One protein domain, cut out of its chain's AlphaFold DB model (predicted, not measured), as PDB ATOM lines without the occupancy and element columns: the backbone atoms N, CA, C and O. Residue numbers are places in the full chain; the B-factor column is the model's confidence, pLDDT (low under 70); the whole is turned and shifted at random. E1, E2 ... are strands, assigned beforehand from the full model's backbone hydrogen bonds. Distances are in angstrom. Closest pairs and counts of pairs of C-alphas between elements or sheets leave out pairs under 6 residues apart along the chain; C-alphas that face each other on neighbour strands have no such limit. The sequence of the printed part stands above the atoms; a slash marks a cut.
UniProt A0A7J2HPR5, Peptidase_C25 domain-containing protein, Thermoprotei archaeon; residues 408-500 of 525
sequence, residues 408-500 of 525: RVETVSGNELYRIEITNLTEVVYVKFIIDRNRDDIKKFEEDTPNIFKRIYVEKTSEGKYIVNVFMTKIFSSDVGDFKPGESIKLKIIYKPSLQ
ATOM      1  N   ARG A 408     -50.327 -24.637  25.299       88.12
ATOM      2  CA  ARG A 408     -51.223 -23.543  25.704       88.12
ATOM      3  C   ARG A 408     -50.877 -22.278  24.935       88.12
ATOM      4  O   ARG A 408     -49.715 -22.044  24.619       88.12
ATOM      5  N   VAL A 409     -51.890 -21.472  24.630       88.12
ATOM      6  CA  VAL A 409     -51.718 -20.185  23.947       88.12
ATOM      7  C   VAL A 409     -52.165 -19.074  24.882       88.12
ATOM      8  O   VAL A 409     -53.293 -19.092  25.366       88.12
ATOM      9  N   GLU A 410     -51.285 -18.107  25.108       87.94
ATOM     10  CA  GLU A 410     -51.540 -16.934  25.940       87.94
ATOM     11  C   GLU A 410     -51.318 -15.654  25.134       87.94
ATOM     12  O   GLU A 410     -50.318 -15.508  24.423       87.94
ATOM     13  N   THR A 411     -52.236 -14.697  25.266       85.62
ATOM     14  CA  THR A 411     -52.063 -13.348  24.716       85.62
ATOM     15  C   THR A 411     -51.249 -12.520  25.704       85.62
ATOM     16  O   THR A 411     -51.720 -12.212  26.794       85.62
ATOM     17  N   VAL A 412     -50.025 -12.151  25.327       82.81
ATOM     18  CA  VAL A 412     -49.074 -11.441  26.204       82.81
ATOM     19  C   VAL A 412     -49.237  -9.925  26.111       82.81
ATOM     20  O   VAL A 412     -49.129  -9.227  27.112       82.81
ATOM     21  N   SER A 413     -49.486  -9.398  24.910       73.69
ATOM     22  CA  SER A 413     -49.676  -7.961  24.681       73.69
ATOM     23  C   SER A 413     -50.744  -7.756  23.616       73.69
ATOM     24  O   SER A 413     -50.495  -8.064  22.453       73.69
ATOM     25  N   GLY A 414     -51.918  -7.271  24.040       64.12
ATOM     26  CA  GLY A 414     -53.080  -6.863  23.233       64.12
ATOM     27  C   GLY A 414     -53.080  -7.288  21.763       64.12
ATOM     28  O   GLY A 414     -52.717  -6.494  20.905       64.12
ATOM     29  N   ASN A 415     -53.485  -8.530  21.475       71.12
ATOM     30  CA  ASN A 415     -53.579  -9.142  20.137       71.12
ATOM     31  C   ASN A 415     -52.344  -9.034  19.212       71.12
ATOM     32  O   ASN A 415     -52.416  -9.431  18.048       71.12
ATOM     33  N   GLU A 416     -51.211  -8.540  19.706       83.38
ATOM     34  CA  GLU A 416     -49.976  -8.306  18.954       83.38
ATOM     35  C   GLU A 416     -48.890  -9.321  19.302       83.38
ATOM     36  O   GLU A 416     -48.046  -9.616  18.460       83.38
ATOM     37  N   LEU A 417     -48.904  -9.874  20.516       88.12
ATOM     38  CA  LEU A 417     -47.926 -10.863  20.961       88.12
ATOM     39  C   LEU A 417     -48.616 -12.068  21.593       88.12
ATOM     40  O   LEU A 417     -49.319 -11.929  22.595       88.12
ATOM     41  N   TYR A 418     -48.337 -13.243  21.040       91.75
ATOM     42  CA  TYR A 418     -48.832 -14.531  21.513       91.75
ATOM     43  C   TYR A 418     -47.667 -15.386  21.992       91.75
ATOM     44  O   TYR A 418     -46.626 -15.462  21.331       91.75
ATOM     45  N   ARG A 419     -47.845 -16.045  23.133       91.88
ATOM     46  CA  ARG A 419     -46.919 -17.044  23.659       91.88
ATOM     47  C   ARG A 419     -47.565 -18.412  23.545       91.88
ATOM     48  O   ARG A 419     -48.668 -18.623  24.035       91.88
ATOM     49  N   ILE A 420     -46.862 -19.325  22.894       93.75
ATOM     50  CA  ILE A 420     -47.276 -20.712  22.729       93.75
ATOM     51  C   ILE A 420     -46.356 -21.535  23.619       93.75
ATOM     52  O   ILE A 420     -45.178 -21.687  23.305       93.75
ATOM     53  N   GLU A 421     -46.867 -21.985  24.761       93.75
ATOM     54  CA  GLU A 421     -46.119 -22.770  25.741       93.75
ATOM     55  C   GLU A 421     -46.383 -24.258  25.534       93.75
ATOM     56  O   GLU A 421     -47.528 -24.707  25.523       93.75
ATOM     57  N   ILE A 422     -45.313 -25.021  25.362       93.75
ATOM     58  CA  ILE A 422     -45.358 -26.457  25.132       93.75
ATOM     59  C   ILE A 422     -45.519 -27.149  26.482       93.75
ATOM     60  O   ILE A 422     -44.689 -27.008  27.375       93.75
ATOM     61  N   THR A 423     -46.603 -27.898  26.640       92.12
ATOM     62  CA  THR A 423     -46.937 -28.582  27.898       92.12
ATOM     63  C   THR A 423     -46.453 -30.025  27.928       92.12
ATOM     64  O   THR A 423     -46.101 -30.513  28.995       92.12
ATOM     65  N   ASN A 424     -46.384 -30.683  26.769       90.00
ATOM     66  CA  ASN A 424     -45.875 -32.042  26.603       90.00
ATOM     67  C   ASN A 424     -44.994 -32.130  25.351       90.00
ATOM     68  O   ASN A 424     -45.015 -31.247  24.498       90.00
ATOM     69  N   LEU A 425     -44.187 -33.187  25.266       89.69
ATOM     70  CA  LEU A 425     -43.286 -33.416  24.139       89.69
ATOM     71  C   LEU A 425     -44.093 -33.608  22.841       89.69
ATOM     72  O   LEU A 425     -44.771 -34.621  22.724       89.69
ATOM     73  N   THR A 426     -43.949 -32.705  21.862       90.25
ATOM     74  CA  THR A 426     -44.673 -32.753  20.572       90.25
ATOM     75  C   THR A 426     -43.747 -32.554  19.365       90.25
ATOM     76  O   THR A 426     -42.816 -31.757  19.416       90.25
ATOM     77  N   GLU A 427     -43.957 -33.257  18.248       88.38
ATOM     78  CA  GLU A 427     -43.209 -33.039  16.995       88.38
ATOM     79  C   GLU A 427     -43.698 -31.804  16.228       88.38
ATOM     80  O   GLU A 427     -42.942 -31.165  15.492       88.38
ATOM     81  N   VAL A 428     -44.990 -31.509  16.362       91.06
ATOM     82  CA  VAL A 428     -45.726 -30.533  15.559       91.06
ATOM     83  C   VAL A 428     -46.613 -29.705  16.475       91.06
ATOM     84  O   VAL A 428     -47.193 -30.200  17.437       91.06
ATOM     85  N   VAL A 429     -46.744 -28.424  16.161       92.69
ATOM     86  CA  VAL A 429     -47.692 -27.535  16.824       92.69
ATOM     87  C   VAL A 429     -48.597 -26.936  15.767       92.69
ATOM     88  O   VAL A 429     -48.128 -26.410  14.756       92.69
ATOM     89  N   TYR A 430     -49.900 -26.993  16.009       94.50
ATOM     90  CA  TYR A 430     -50.884 -26.315  15.184       94.50
ATOM     91  C   TYR A 430     -51.814 -25.494  16.064       94.50
ATOM     92  O   TYR A 430     -52.611 -26.067  16.790       94.50
ATOM     93  N   VAL A 431     -51.721 -24.165  16.007       93.44
ATOM     94  CA  VAL A 431     -52.536 -23.265  16.835       93.44
ATOM     95  C   VAL A 431     -53.511 -22.450  15.994       93.44
ATOM     96  O   VAL A 431     -53.201 -22.026  14.878       93.44
ATOM     97  N   LYS A 432     -54.678 -22.187  16.585       92.31
ATOM     98  CA  LYS A 432     -55.695 -21.262  16.084       92.31
ATOM     99  C   LYS A 432     -55.969 -20.204  17.144       92.31
ATOM    100  O   LYS A 432     -56.203 -20.552  18.298       92.31
ATOM    101  N   PHE A 433     -55.979 -18.935  16.760       90.25
ATOM    102  CA  PHE A 433     -56.409 -17.850  17.646       90.25
ATOM    103  C   PHE A 433     -57.058 -16.718  16.850       90.25
ATOM    104  O   PHE A 433     -56.776 -16.524  15.666       90.25
ATOM    105  N   ILE A 434     -57.971 -15.999  17.500       90.19
ATOM    106  CA  ILE A 434     -58.739 -14.910  16.892       90.19
ATOM    107  C   ILE A 434     -57.950 -13.608  17.020       90.19
ATOM    108  O   ILE A 434     -57.304 -13.373  18.039       90.19
ATOM    109  N   ILE A 435     -58.022 -12.764  15.993       89.69
ATOM    110  CA  ILE A 435     -57.532 -11.386  16.032       89.69
ATOM    111  C   ILE A 435     -58.673 -10.414  15.729       89.69
ATOM    112  O   ILE A 435     -59.522 -10.676  14.875       89.69
ATOM    113  N   ASP A 436     -58.638  -9.256  16.384       83.94
ATOM    114  CA  ASP A 436     -59.666  -8.215  16.217       83.94
ATOM    115  C   ASP A 436     -59.376  -7.257  15.051       83.94
ATOM    116  O   ASP A 436     -60.212  -6.433  14.682       83.94
ATOM    117  N   ARG A 437     -58.181  -7.340  14.455       84.81
ATOM    118  CA  ARG A 437     -57.771  -6.503  13.319       84.81
ATOM    119  C   ARG A 437     -57.946  -7.219  11.990       84.81
ATOM    120  O   ARG A 437     -57.774  -8.434  11.896       84.81
ATOM    121  N   ASN A 438     -58.212  -6.438  10.944       85.25
ATOM    122  CA  ASN A 438     -58.308  -6.960   9.590       85.25
ATOM    123  C   ASN A 438     -56.967  -7.575   9.169       85.25
ATOM    124  O   ASN A 438     -55.897  -6.993   9.358       85.25
ATOM    125  N   ARG A 439     -57.020  -8.759   8.555       87.94
ATOM    126  CA  ARG A 439     -55.834  -9.436   8.019       87.94
ATOM    127  C   ARG A 439     -55.022  -8.577   7.048       87.94
ATOM    128  O   ARG A 439     -53.813  -8.759   6.960       87.94
ATOM    129  N   ASP A 440     -55.665  -7.675   6.305       86.62
ATOM    130  CA  ASP A 440     -54.987  -6.838   5.312       86.62
ATOM    131  C   ASP A 440     -54.144  -5.731   5.971       86.62
ATOM    132  O   ASP A 440     -53.223  -5.203   5.335       86.62
ATOM    133  N   ASP A 441     -54.367  -5.461   7.260       88.06
ATOM    134  CA  ASP A 441     -53.528  -4.583   8.079       88.06
ATOM    135  C   ASP A 441     -52.269  -5.295   8.579       88.06
ATOM    136  O   ASP A 441     -51.351  -4.646   9.072       88.06
ATOM    137  N   ILE A 442     -52.171  -6.620   8.458       89.38
ATOM    138  CA  ILE A 442     -50.986  -7.361   8.891       89.38
ATOM    139  C   ILE A 442     -49.862  -7.134   7.875       89.38
ATOM    140  O   ILE A 442     -49.974  -7.465   6.694       89.38
ATOM    141  N   LYS A 443     -48.741  -6.586   8.345       89.50
ATOM    142  CA  LYS A 443     -47.506  -6.449   7.566       89.50
ATOM    143  C   LYS A 443     -46.751  -7.775   7.520       89.50
ATOM    144  O   LYS A 443     -46.368  -8.210   6.438       89.50
ATOM    145  N   LYS A 444     -46.508  -8.398   8.679       90.69
ATOM    146  CA  LYS A 444     -45.811  -9.692   8.798       90.69
ATOM    147  C   LYS A 444     -46.000 -10.330  10.177       90.69
ATOM    148  O   LYS A 444     -46.425  -9.666  11.115       90.69
ATOM    149  N   PHE A 445     -45.611 -11.599  10.279       91.38
ATOM    150  CA  PHE A 445     -45.480 -12.337  11.535       91.38
ATOM    151  C   PHE A 445     -43.996 -12.543  11.869       91.38
ATOM    152  O   PHE A 445     -43.272 -13.180  11.098       91.38
ATOM    153  N   GLU A 446     -43.551 -12.028  13.011       90.56
ATOM    154  CA  GLU A 446     -42.198 -12.210  13.550       90.56
ATOM    155  C   GLU A 446     -42.186 -13.335  14.587       90.56
ATOM    156  O   GLU A 446     -43.135 -13.510  15.347       90.56
ATOM    157  N   GLU A 447     -41.135 -14.144  14.553       87.19
ATOM    158  CA  GLU A 447     -40.902 -15.269  15.456       87.19
ATOM    159  C   GLU A 447     -39.387 -15.486  15.445       87.19
ATOM    160  O   GLU A 447     -38.813 -15.594  14.359       87.19
ATOM    161  N   ASP A 448     -38.769 -15.450  16.623       75.75
ATOM    162  CA  ASP A 448     -37.310 -15.346  16.778       75.75
ATOM    163  C   ASP A 448     -36.674 -16.644  17.311       75.75
ATOM    164  O   ASP A 448     -35.501 -16.659  17.685       75.75
ATOM    165  N   THR A 449     -37.423 -17.748  17.378       78.31
ATOM    166  CA  THR A 449     -36.894 -19.038  17.830       78.31
ATOM    167  C   THR A 449     -36.132 -19.695  16.677       78.31
ATOM    168  O   THR A 449     -36.692 -19.926  15.600       78.31
ATOM    169  N   PRO A 450     -34.850 -20.036  16.870       73.38
ATOM    170  CA  PRO A 450     -34.064 -20.678  15.828       73.38
ATOM    171  C   PRO A 450     -34.631 -22.060  15.472       73.38
ATOM    172  O   PRO A 450     -35.200 -22.756  16.312       73.38
ATOM    173  N   ASN A 451     -34.421 -22.477  14.220       79.88
ATOM    174  CA  ASN A 451     -34.727 -23.821  13.705       79.88
ATOM    175  C   ASN A 451     -36.214 -24.228  13.710       79.88
ATOM    176  O   ASN A 451     -36.528 -25.414  13.566       79.88
ATOM    177  N   ILE A 452     -37.132 -23.264  13.826       85.81
ATOM    178  CA  ILE A 452     -38.565 -23.489  13.621       85.81
ATOM    179  C   ILE A 452     -38.927 -23.201  12.167       85.81
ATOM    180  O   ILE A 452     -38.764 -22.096  11.651       85.81
ATOM    181  N   PHE A 453     -39.497 -24.200  11.507       87.00
ATOM    182  CA  PHE A 453     -40.257 -23.979  10.293       87.00
ATOM    183  C   PHE A 453     -41.699 -23.652  10.657       87.00
ATOM    184  O   PHE A 453     -42.319 -24.360  11.451       87.00
ATOM    185  N   LYS A 454     -42.254 -22.610  10.032       89.81
ATOM    186  CA  LYS A 454     -43.636 -22.187  10.263       89.81
ATOM    187  C   LYS A 454     -44.399 -21.911   8.972       89.81
ATOM    188  O   LYS A 454     -43.838 -21.452   7.968       89.81
ATOM    189  N   ARG A 455     -45.711 -22.126   9.025       92.38
ATOM    190  CA  ARG A 455     -46.687 -21.680   8.025       92.38
ATOM    191  C   ARG A 455     -47.843 -20.989   8.712       92.38
ATOM    192  O   ARG A 455     -48.364 -21.484   9.702       92.38
ATOM    193  N   ILE A 456     -48.209 -19.824   8.185       93.25
ATOM    194  CA  ILE A 456     -49.238 -18.967   8.766       93.25
ATOM    195  C   ILE A 456     -50.169 -18.492   7.662       93.25
ATOM    196  O   ILE A 456     -49.715 -17.939   6.656       93.25
ATOM    197  N   TYR A 457     -51.468 -18.653   7.881       93.69
ATOM    198  CA  TYR A 457     -52.504 -18.010   7.084       93.69
ATOM    199  C   TYR A 457     -53.589 -17.438   8.001       93.69
ATOM    200  O   TYR A 457     -53.718 -17.835   9.159       93.69
ATOM    201  N   VAL A 458     -54.333 -16.453   7.497       93.12
ATOM    202  CA  VAL A 458     -55.367 -15.748   8.265       93.12
ATOM    203  C   VAL A 458     -56.667 -15.784   7.488       93.12
ATOM    204  O   VAL A 458     -56.781 -15.117   6.453       93.12
ATOM    205  N   GLU A 459     -57.620 -16.562   7.984       91.38
ATOM    206  CA  GLU A 459     -58.927 -16.731   7.358       91.38
ATOM    207  C   GLU A 459     -59.989 -15.879   8.047       91.38
ATOM    208  O   GLU A 459     -59.901 -15.596   9.243       91.38
ATOM    209  N   LYS A 460     -60.979 -15.438   7.278       88.38
ATOM    210  CA  LYS A 460     -62.169 -14.767   7.785       88.38
ATOM    211  C   LYS A 460     -63.260 -15.813   8.005       88.38
ATOM    212  O   LYS A 460     -63.543 -16.619   7.133       88.38
ATOM    213  N   THR A 461     -63.860 -15.796   9.183       82.94
ATOM    214  CA  THR A 461     -65.016 -16.635   9.515       82.94
ATOM    215  C   THR A 461     -66.300 -16.046   8.937       82.94
ATOM    216  O   THR A 461     -66.377 -14.845   8.663       82.94
ATOM    217  N   SER A 462     -67.346 -16.867   8.847       75.94
ATOM    218  CA  SER A 462     -68.697 -16.416   8.492       75.94
ATOM    219  C   SER A 462     -69.249 -15.343   9.443       75.94
ATOM    220  O   SER A 462     -70.015 -14.484   9.018       75.94
ATOM    221  N   GLU A 463     -68.803 -15.322  10.705       77.12
ATOM    222  CA  GLU A 463     -69.126 -14.284  11.700       77.12
ATOM    223  C   GLU A 463     -68.328 -12.979  11.515       77.12
ATOM    224  O   GLU A 463     -68.459 -12.045  12.302       77.12
ATOM    225  N   GLY A 464     -67.449 -12.903  10.513       81.75
ATOM    226  CA  GLY A 464     -66.622 -11.729  10.245       81.75
ATOM    227  C   GLY A 464     -65.352 -11.616  11.094       81.75
ATOM    228  O   GLY A 464     -64.571 -10.694  10.867       81.75
ATOM    229  N   LYS A 465     -65.102 -12.551  12.020       87.31
ATOM    230  CA  LYS A 465     -63.861 -12.621  12.815       87.31
ATOM    231  C   LYS A 465     -62.707 -13.164  11.983       87.31
ATOM    232  O   LYS A 465     -62.928 -14.008  11.115       87.31
ATOM    233  N   TYR A 466     -61.483 -12.752  12.295       91.00
ATOM    234  CA  TYR A 466     -60.275 -13.261  11.649       91.00
ATOM    235  C   TYR A 466     -59.584 -14.293  12.542       91.00
ATOM    236  O   TYR A 466     -59.292 -14.014  13.702       91.00
ATOM    237  N   ILE A 467     -59.307 -15.477  11.995       92.56
ATOM    238  CA  ILE A 467     -58.590 -16.556  12.678       92.56
ATOM    239  C   ILE A 467     -57.207 -16.697  12.058       92.56
ATOM    240  O   ILE A 467     -57.060 -16.958  10.860       92.56
ATOM    241  N   VAL A 468     -56.181 -16.557  12.890       93.44
ATOM    242  CA  VAL A 468     -54.806 -16.889  12.534       93.44
ATOM    243  C   VAL A 468     -54.604 -18.381  12.764       93.44
ATOM    244  O   VAL A 468     -54.828 -18.887  13.860       93.44
ATOM    245  N   ASN A 469     -54.166 -19.070  11.717       95.56
ATOM    246  CA  ASN A 469     -53.828 -20.484  11.728       95.56
ATOM    247  C   ASN A 469     -52.313 -20.610  11.581       95.56
ATOM    248  O   ASN A 469     -51.749 -20.095  10.612       95.56
ATOM    249  N   VAL A 470     -51.658 -21.282  12.525       95.06
ATOM    250  CA  VAL A 470     -50.196 -21.396  12.564       95.06
ATOM    251  C   VAL A 470     -49.801 -22.855  12.715       95.06
ATOM    252  O   VAL A 470     -50.100 -23.477  13.727       95.06
ATOM    253  N   PHE A 471     -49.090 -23.377  11.724       93.88
ATOM    254  CA  PHE A 471     -48.388 -24.653  11.792       93.88
ATOM    255  C   PHE A 471     -46.907 -24.399  12.067       93.88
ATOM    256  O   PHE A 471     -46.304 -23.544  11.413       93.88
ATOM    257  N   MET A 472     -46.323 -25.139  13.007       92.50
ATOM    258  CA  MET A 472     -44.903 -25.092  13.342       92.50
ATOM    259  C   MET A 472     -44.330 -26.493  13.541       92.50
ATOM    260  O   MET A 472     -44.977 -27.376  14.102       92.50
ATOM    261  N   THR A 473     -43.080 -26.670  13.127       89.56
ATOM    262  CA  THR A 473     -42.289 -27.884  13.348       89.56
ATOM    263  C   THR A 473     -40.811 -27.516  13.448       89.56
ATOM    264  O   THR A 473     -40.363 -26.583  12.781       89.56
ATOM    265  N   LYS A 474     -40.028 -28.259  14.236       85.25
ATOM    266  CA  LYS A 474     -38.562 -28.142  14.200       85.25
ATOM    267  C   LYS A 474     -37.953 -28.933  13.037       85.25
ATOM    268  O   LYS A 474     -38.505 -29.954  12.603       85.25
ATOM    269  N   ILE A 475     -36.811 -28.450  12.551       75.00
ATOM    270  CA  ILE A 475     -35.956 -29.121  11.557       75.00
ATOM    271  C   ILE A 475     -35.050 -30.129  12.300       75.00
ATOM    272  O   ILE A 475     -34.470 -29.790  13.335       75.00
ATOM    273  N   PHE A 476     -34.969 -31.378  11.828       65.38
ATOM    274  CA  PHE A 476     -34.310 -32.496  12.527       65.38
ATOM    275  C   PHE A 476     -32.793 -32.377  12.616       65.38
ATOM    276  O   PHE A 476     -32.231 -32.913  13.567       65.38
ATOM    277  N   SER A 477     -32.134 -31.676  11.692       57.72
ATOM    278  CA  SER A 477     -30.668 -31.525  11.648       57.72
ATOM    279  C   SER A 477     -30.030 -30.822  12.866       57.72
ATOM    280  O   SER A 477     -28.827 -30.580  12.868       57.72
ATOM    281  N   SER A 478     -30.809 -30.505  13.909       47.50
ATOM    282  CA  SER A 478     -30.385 -29.802  15.132       47.50
ATOM    283  C   SER A 478     -30.521 -30.635  16.428       47.50
ATOM    284  O   SER A 478     -30.772 -30.099  17.504       47.50
ATOM    285  N   ASP A 479     -30.334 -31.954  16.328       49.56
ATOM    286  CA  ASP A 479     -30.193 -32.947  17.415       49.56
ATOM    287  C   ASP A 479     -31.429 -33.344  18.251       49.56
ATOM    288  O   ASP A 479     -31.407 -34.421  18.840       49.56
ATOM    289  N   VAL A 480     -32.555 -32.616  18.261       57.59
ATOM    290  CA  VAL A 480     -33.864 -33.146  18.730       57.59
ATOM    291  C   VAL A 480     -35.000 -32.390  18.025       57.59
ATOM    292  O   VAL A 480     -35.395 -31.309  18.457       57.59
ATOM    293  N   GLY A 481     -35.544 -32.946  16.938       73.00
ATOM    294  CA  GLY A 481     -36.579 -32.319  16.092       73.00
ATOM    295  C   GLY A 481     -37.977 -32.164  16.717       73.00
ATOM    296  O   GLY A 481     -38.944 -31.983  15.978       73.00
ATOM    297  N   ASP A 482     -38.082 -32.229  18.046       86.31
ATOM    298  CA  ASP A 482     -39.332 -32.182  18.805       86.31
ATOM    299  C   ASP A 482     -39.324 -30.979  19.766       86.31
ATOM    300  O   ASP A 482     -38.282 -30.547  20.277       86.31
ATOM    301  N   PHE A 483     -40.500 -30.423  20.022       89.56
ATOM    302  CA  PHE A 483     -40.734 -29.414  21.045       89.56
ATOM    303  C   PHE A 483     -40.802 -30.067  22.420       89.56
ATOM    304  O   PHE A 483     -41.596 -30.982  22.633       89.56
ATOM    305  N   LYS A 484     -39.972 -29.602  23.355       90.31
ATOM    306  CA  LYS A 484     -39.917 -30.134  24.724       90.31
ATOM    307  C   LYS A 484     -40.897 -29.403  25.651       90.31
ATOM    308  O   LYS A 484     -41.139 -28.213  25.446       90.31
ATOM    309  N   PRO A 485     -41.408 -30.069  26.704       91.12
ATOM    310  CA  PRO A 485     -42.185 -29.403  27.748       91.12
ATOM    311  C   PRO A 485     -41.437 -28.190  28.319       91.12
ATOM    312  O   PRO A 485     -40.234 -28.265  28.568       91.12
ATOM    313  N   GLY A 486     -42.146 -27.084  28.530       89.81
ATOM    314  CA  GLY A 486     -41.604 -25.814  29.021       89.81
ATOM    315  C   GLY A 486     -40.979 -24.919  27.946       89.81
ATOM    316  O   GLY A 486     -40.710 -23.747  28.219       89.81
ATOM    317  N   GLU A 487     -40.771 -25.408  26.718       90.88
ATOM    318  CA  GLU A 487     -40.397 -24.530  25.606       90.88
ATOM    319  C   GLU A 487     -41.530 -23.541  25.312       90.88
ATOM    320  O   GLU A 487     -42.712 -23.880  25.390       90.88
ATOM    321  N   SER A 488     -41.183 -22.302  24.955       90.81
ATOM    322  CA  SER A 488     -42.185 -21.307  24.579       90.81
ATOM    323  C   SER A 488     -41.799 -20.570  23.312       90.81
ATOM    324  O   SER A 488     -40.698 -20.026  23.227       90.81
ATOM    325  N   ILE A 489     -42.733 -20.502  22.371       91.88
ATOM    326  CA  ILE A 489     -42.575 -19.824  21.087       91.88
ATOM    327  C   ILE A 489     -43.326 -18.498  21.170       91.88
ATOM    328  O   ILE A 489     -44.511 -18.466  21.512       91.88
ATOM    329  N   LYS A 490     -42.640 -17.392  20.878       91.88
ATOM    330  CA  LYS A 490     -43.243 -16.054  20.858       91.88
ATOM    331  C   LYS A 490     -43.543 -15.656  19.421       91.88
ATOM    332  O   LYS A 490     -42.629 -15.487  18.621       91.88
ATOM    333  N   LEU A 491     -44.821 -15.476  19.115       93.00
ATOM    334  CA  LEU A 491     -45.290 -15.051  17.804       93.00
ATOM    335  C   LEU A 491     -45.819 -13.621  17.891       93.00
ATOM    336  O   LEU A 491     -46.816 -13.357  18.566       93.00
ATOM    337  N   LYS A 492     -45.159 -12.701  17.187       92.62
ATOM    338  CA  LYS A 492     -45.527 -11.287  17.143       92.62
ATOM    339  C   LYS A 492     -46.169 -10.928  15.807       92.62
ATOM    340  O   LYS A 492     -45.635 -11.240  14.742       92.62
ATOM    341  N   ILE A 493     -47.302 -10.237  15.851       92.44
ATOM    342  CA  ILE A 493     -47.987  -9.697  14.677       92.44
ATOM    343  C   ILE A 493     -47.560  -8.245  14.496       92.44
ATOM    344  O   ILE A 493     -47.797  -7.398  15.353       92.44
ATOM    345  N   ILE A 494     -46.940  -7.946  13.358       90.38
ATOM    346  CA  ILE A 494     -46.581  -6.581  12.985       90.38
ATOM    347  C   ILE A 494     -47.665  -6.042  12.068       90.38
ATOM    348  O   ILE A 494     -47.817  -6.517  10.939       90.38
ATOM    349  N   TYR A 495     -48.395  -5.036  12.537       89.62
ATOM    350  CA  TYR A 495     -49.401  -4.329  11.750       89.62
ATOM    351  C   TYR A 495     -48.775  -3.206  10.911       89.62
ATOM    352  O   TYR A 495     -47.713  -2.664  11.228       89.62
ATOM    353  N   LYS A 496     -49.423  -2.868   9.797       88.69
ATOM    354  CA  LYS A 496     -49.117  -1.686   8.994       88.69
ATOM    355  C   LYS A 496     -49.441  -0.435   9.824       88.69
ATOM    356  O   LYS A 496     -50.430  -0.437  10.557       88.69
ATOM    357  N   PRO A 497     -48.634   0.634   9.721       83.06
ATOM    358  CA  PRO A 497     -48.969   1.894  10.370       83.06
ATOM    359  C   PRO A 497     -50.305   2.412   9.825       83.06
ATOM    360  O   PRO A 497     -50.558   2.331   8.621       83.06
ATOM    361  N   SER A 498     -51.167   2.929  10.705       82.69
ATOM    362  CA  SER A 498     -52.453   3.490  10.286       82.69
ATOM    363  C   SER A 498     -52.237   4.706   9.380       82.69
ATOM    364  O   SER A 498     -51.241   5.420   9.514       82.69
ATOM    365  N   LEU A 499     -53.182   4.984   8.473       80.94
ATOM    366  CA  LEU A 499     -53.102   6.162   7.599       80.94
ATOM    367  C   LEU A 499     -52.951   7.456   8.415       80.94
ATOM    368  O   LEU A 499     -52.164   8.322   8.053       80.94
ATOM    369  N   GLN A 500     -53.635   7.547   9.559       80.81
ATOM    370  CA  GLN A 500     -53.501   8.659  10.504       80.81
ATOM    371  C   GLN A 500     -52.070   8.797  11.034       80.81
ATOM    372  O   GLN A 500     -51.541   9.902  11.043       80.81
TER     373      GLN A 500
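AT A GLANCE: This is residues 408 to 500 of the 525 residues of the protein "Peptidase_C25 domain-containing protein" of Thermoprotei archaeon (UniProt A0A7J2HPR5). Two strongly twisted sheets lie face to face as a sandwich, one of four strands, E1, E2, E7 and E4, and one of three, E3, E6 and E5. They come near each other at their edges, E1 beside E3 and E4 beside E5, and the long link of residues 475 to 487 lies at one end of the sandwich, with the tail of residues 496 to 500 at the other. The printed part has 93 residues with seven named strands, E1 to E7 in order, and no named helix; the class is all strand. The sheet orders are E1 - E2 - E7 - E4 and E3 - E6 - E5, both antiparallel throughout. The whole is compact, with a radius of gyration of the C-alphas of 14.2 A, and elongated, with spans of 47 by 25 by 21 A.

HOW THE PARTS SIT: In the larger sheet, E2, residues 417 to 422, and E7, residues 488 to 495, are antiparallel inner strands at 160 degrees, with N 418 and O 491 2.9 A apart. E1, residues 408 to 413, is an edge strand and forms a hairpin with E2, at 155 degrees; N 410 and O 419 are 2.9 A apart. The other edge strand, E4, residues 442 to 447, is antiparallel to E7 at 159 degrees, with N 446 and O 492 2.8 A apart. This sheet is only just strongly twisted, its C-alphas up to 4.5 A off the best plane. In the second sheet, E6, residues 466 to 474, is the inner strand. E5, residues 452 to 460, forms a hairpin with it at 166 degrees; N 455 and O 471 are 2.8 A apart. E3, residues 428 to 435, is antiparallel to E6 at 160 degrees, with N 431 and O 470 2.9 A apart. The C-alphas of this sheet lie up to 5.6 A off its best plane. Between the sheets, the closest C-alphas of E1 and E3 are those of Val 409 and Val 431, 7.8 A apart. E4 and E5 are only just apart, closest 8.1 A, as are E2 and E3, closest 8.3 A. E6 and E7 are apart.

IN THESE COORDINATES: E1 begins with C-alpha 408 at (-51.223, -23.543, 25.704). E6 measures 26.4 A from first to last C-alpha, E5 25.8 A, and E3 and E7 22.5 A each. C-alpha 452, where E5 begins, is at (-38.565, -23.489, 13.621), and C-alpha 495, where E7 ends, is at (-49.401, -4.329, 11.750).

THE WHOLE: The two C-alphas farthest apart, those of Asp 479 and Gln 500, are 48.2 A apart. The printed part has no cut. The link from E6 to E7, 13 residues, is long; that from E3 to E4 is short, and the other four are tight. The mean pLDDT of the printed part is 85.9, with residue 414 and residues 476 to 480 under 70.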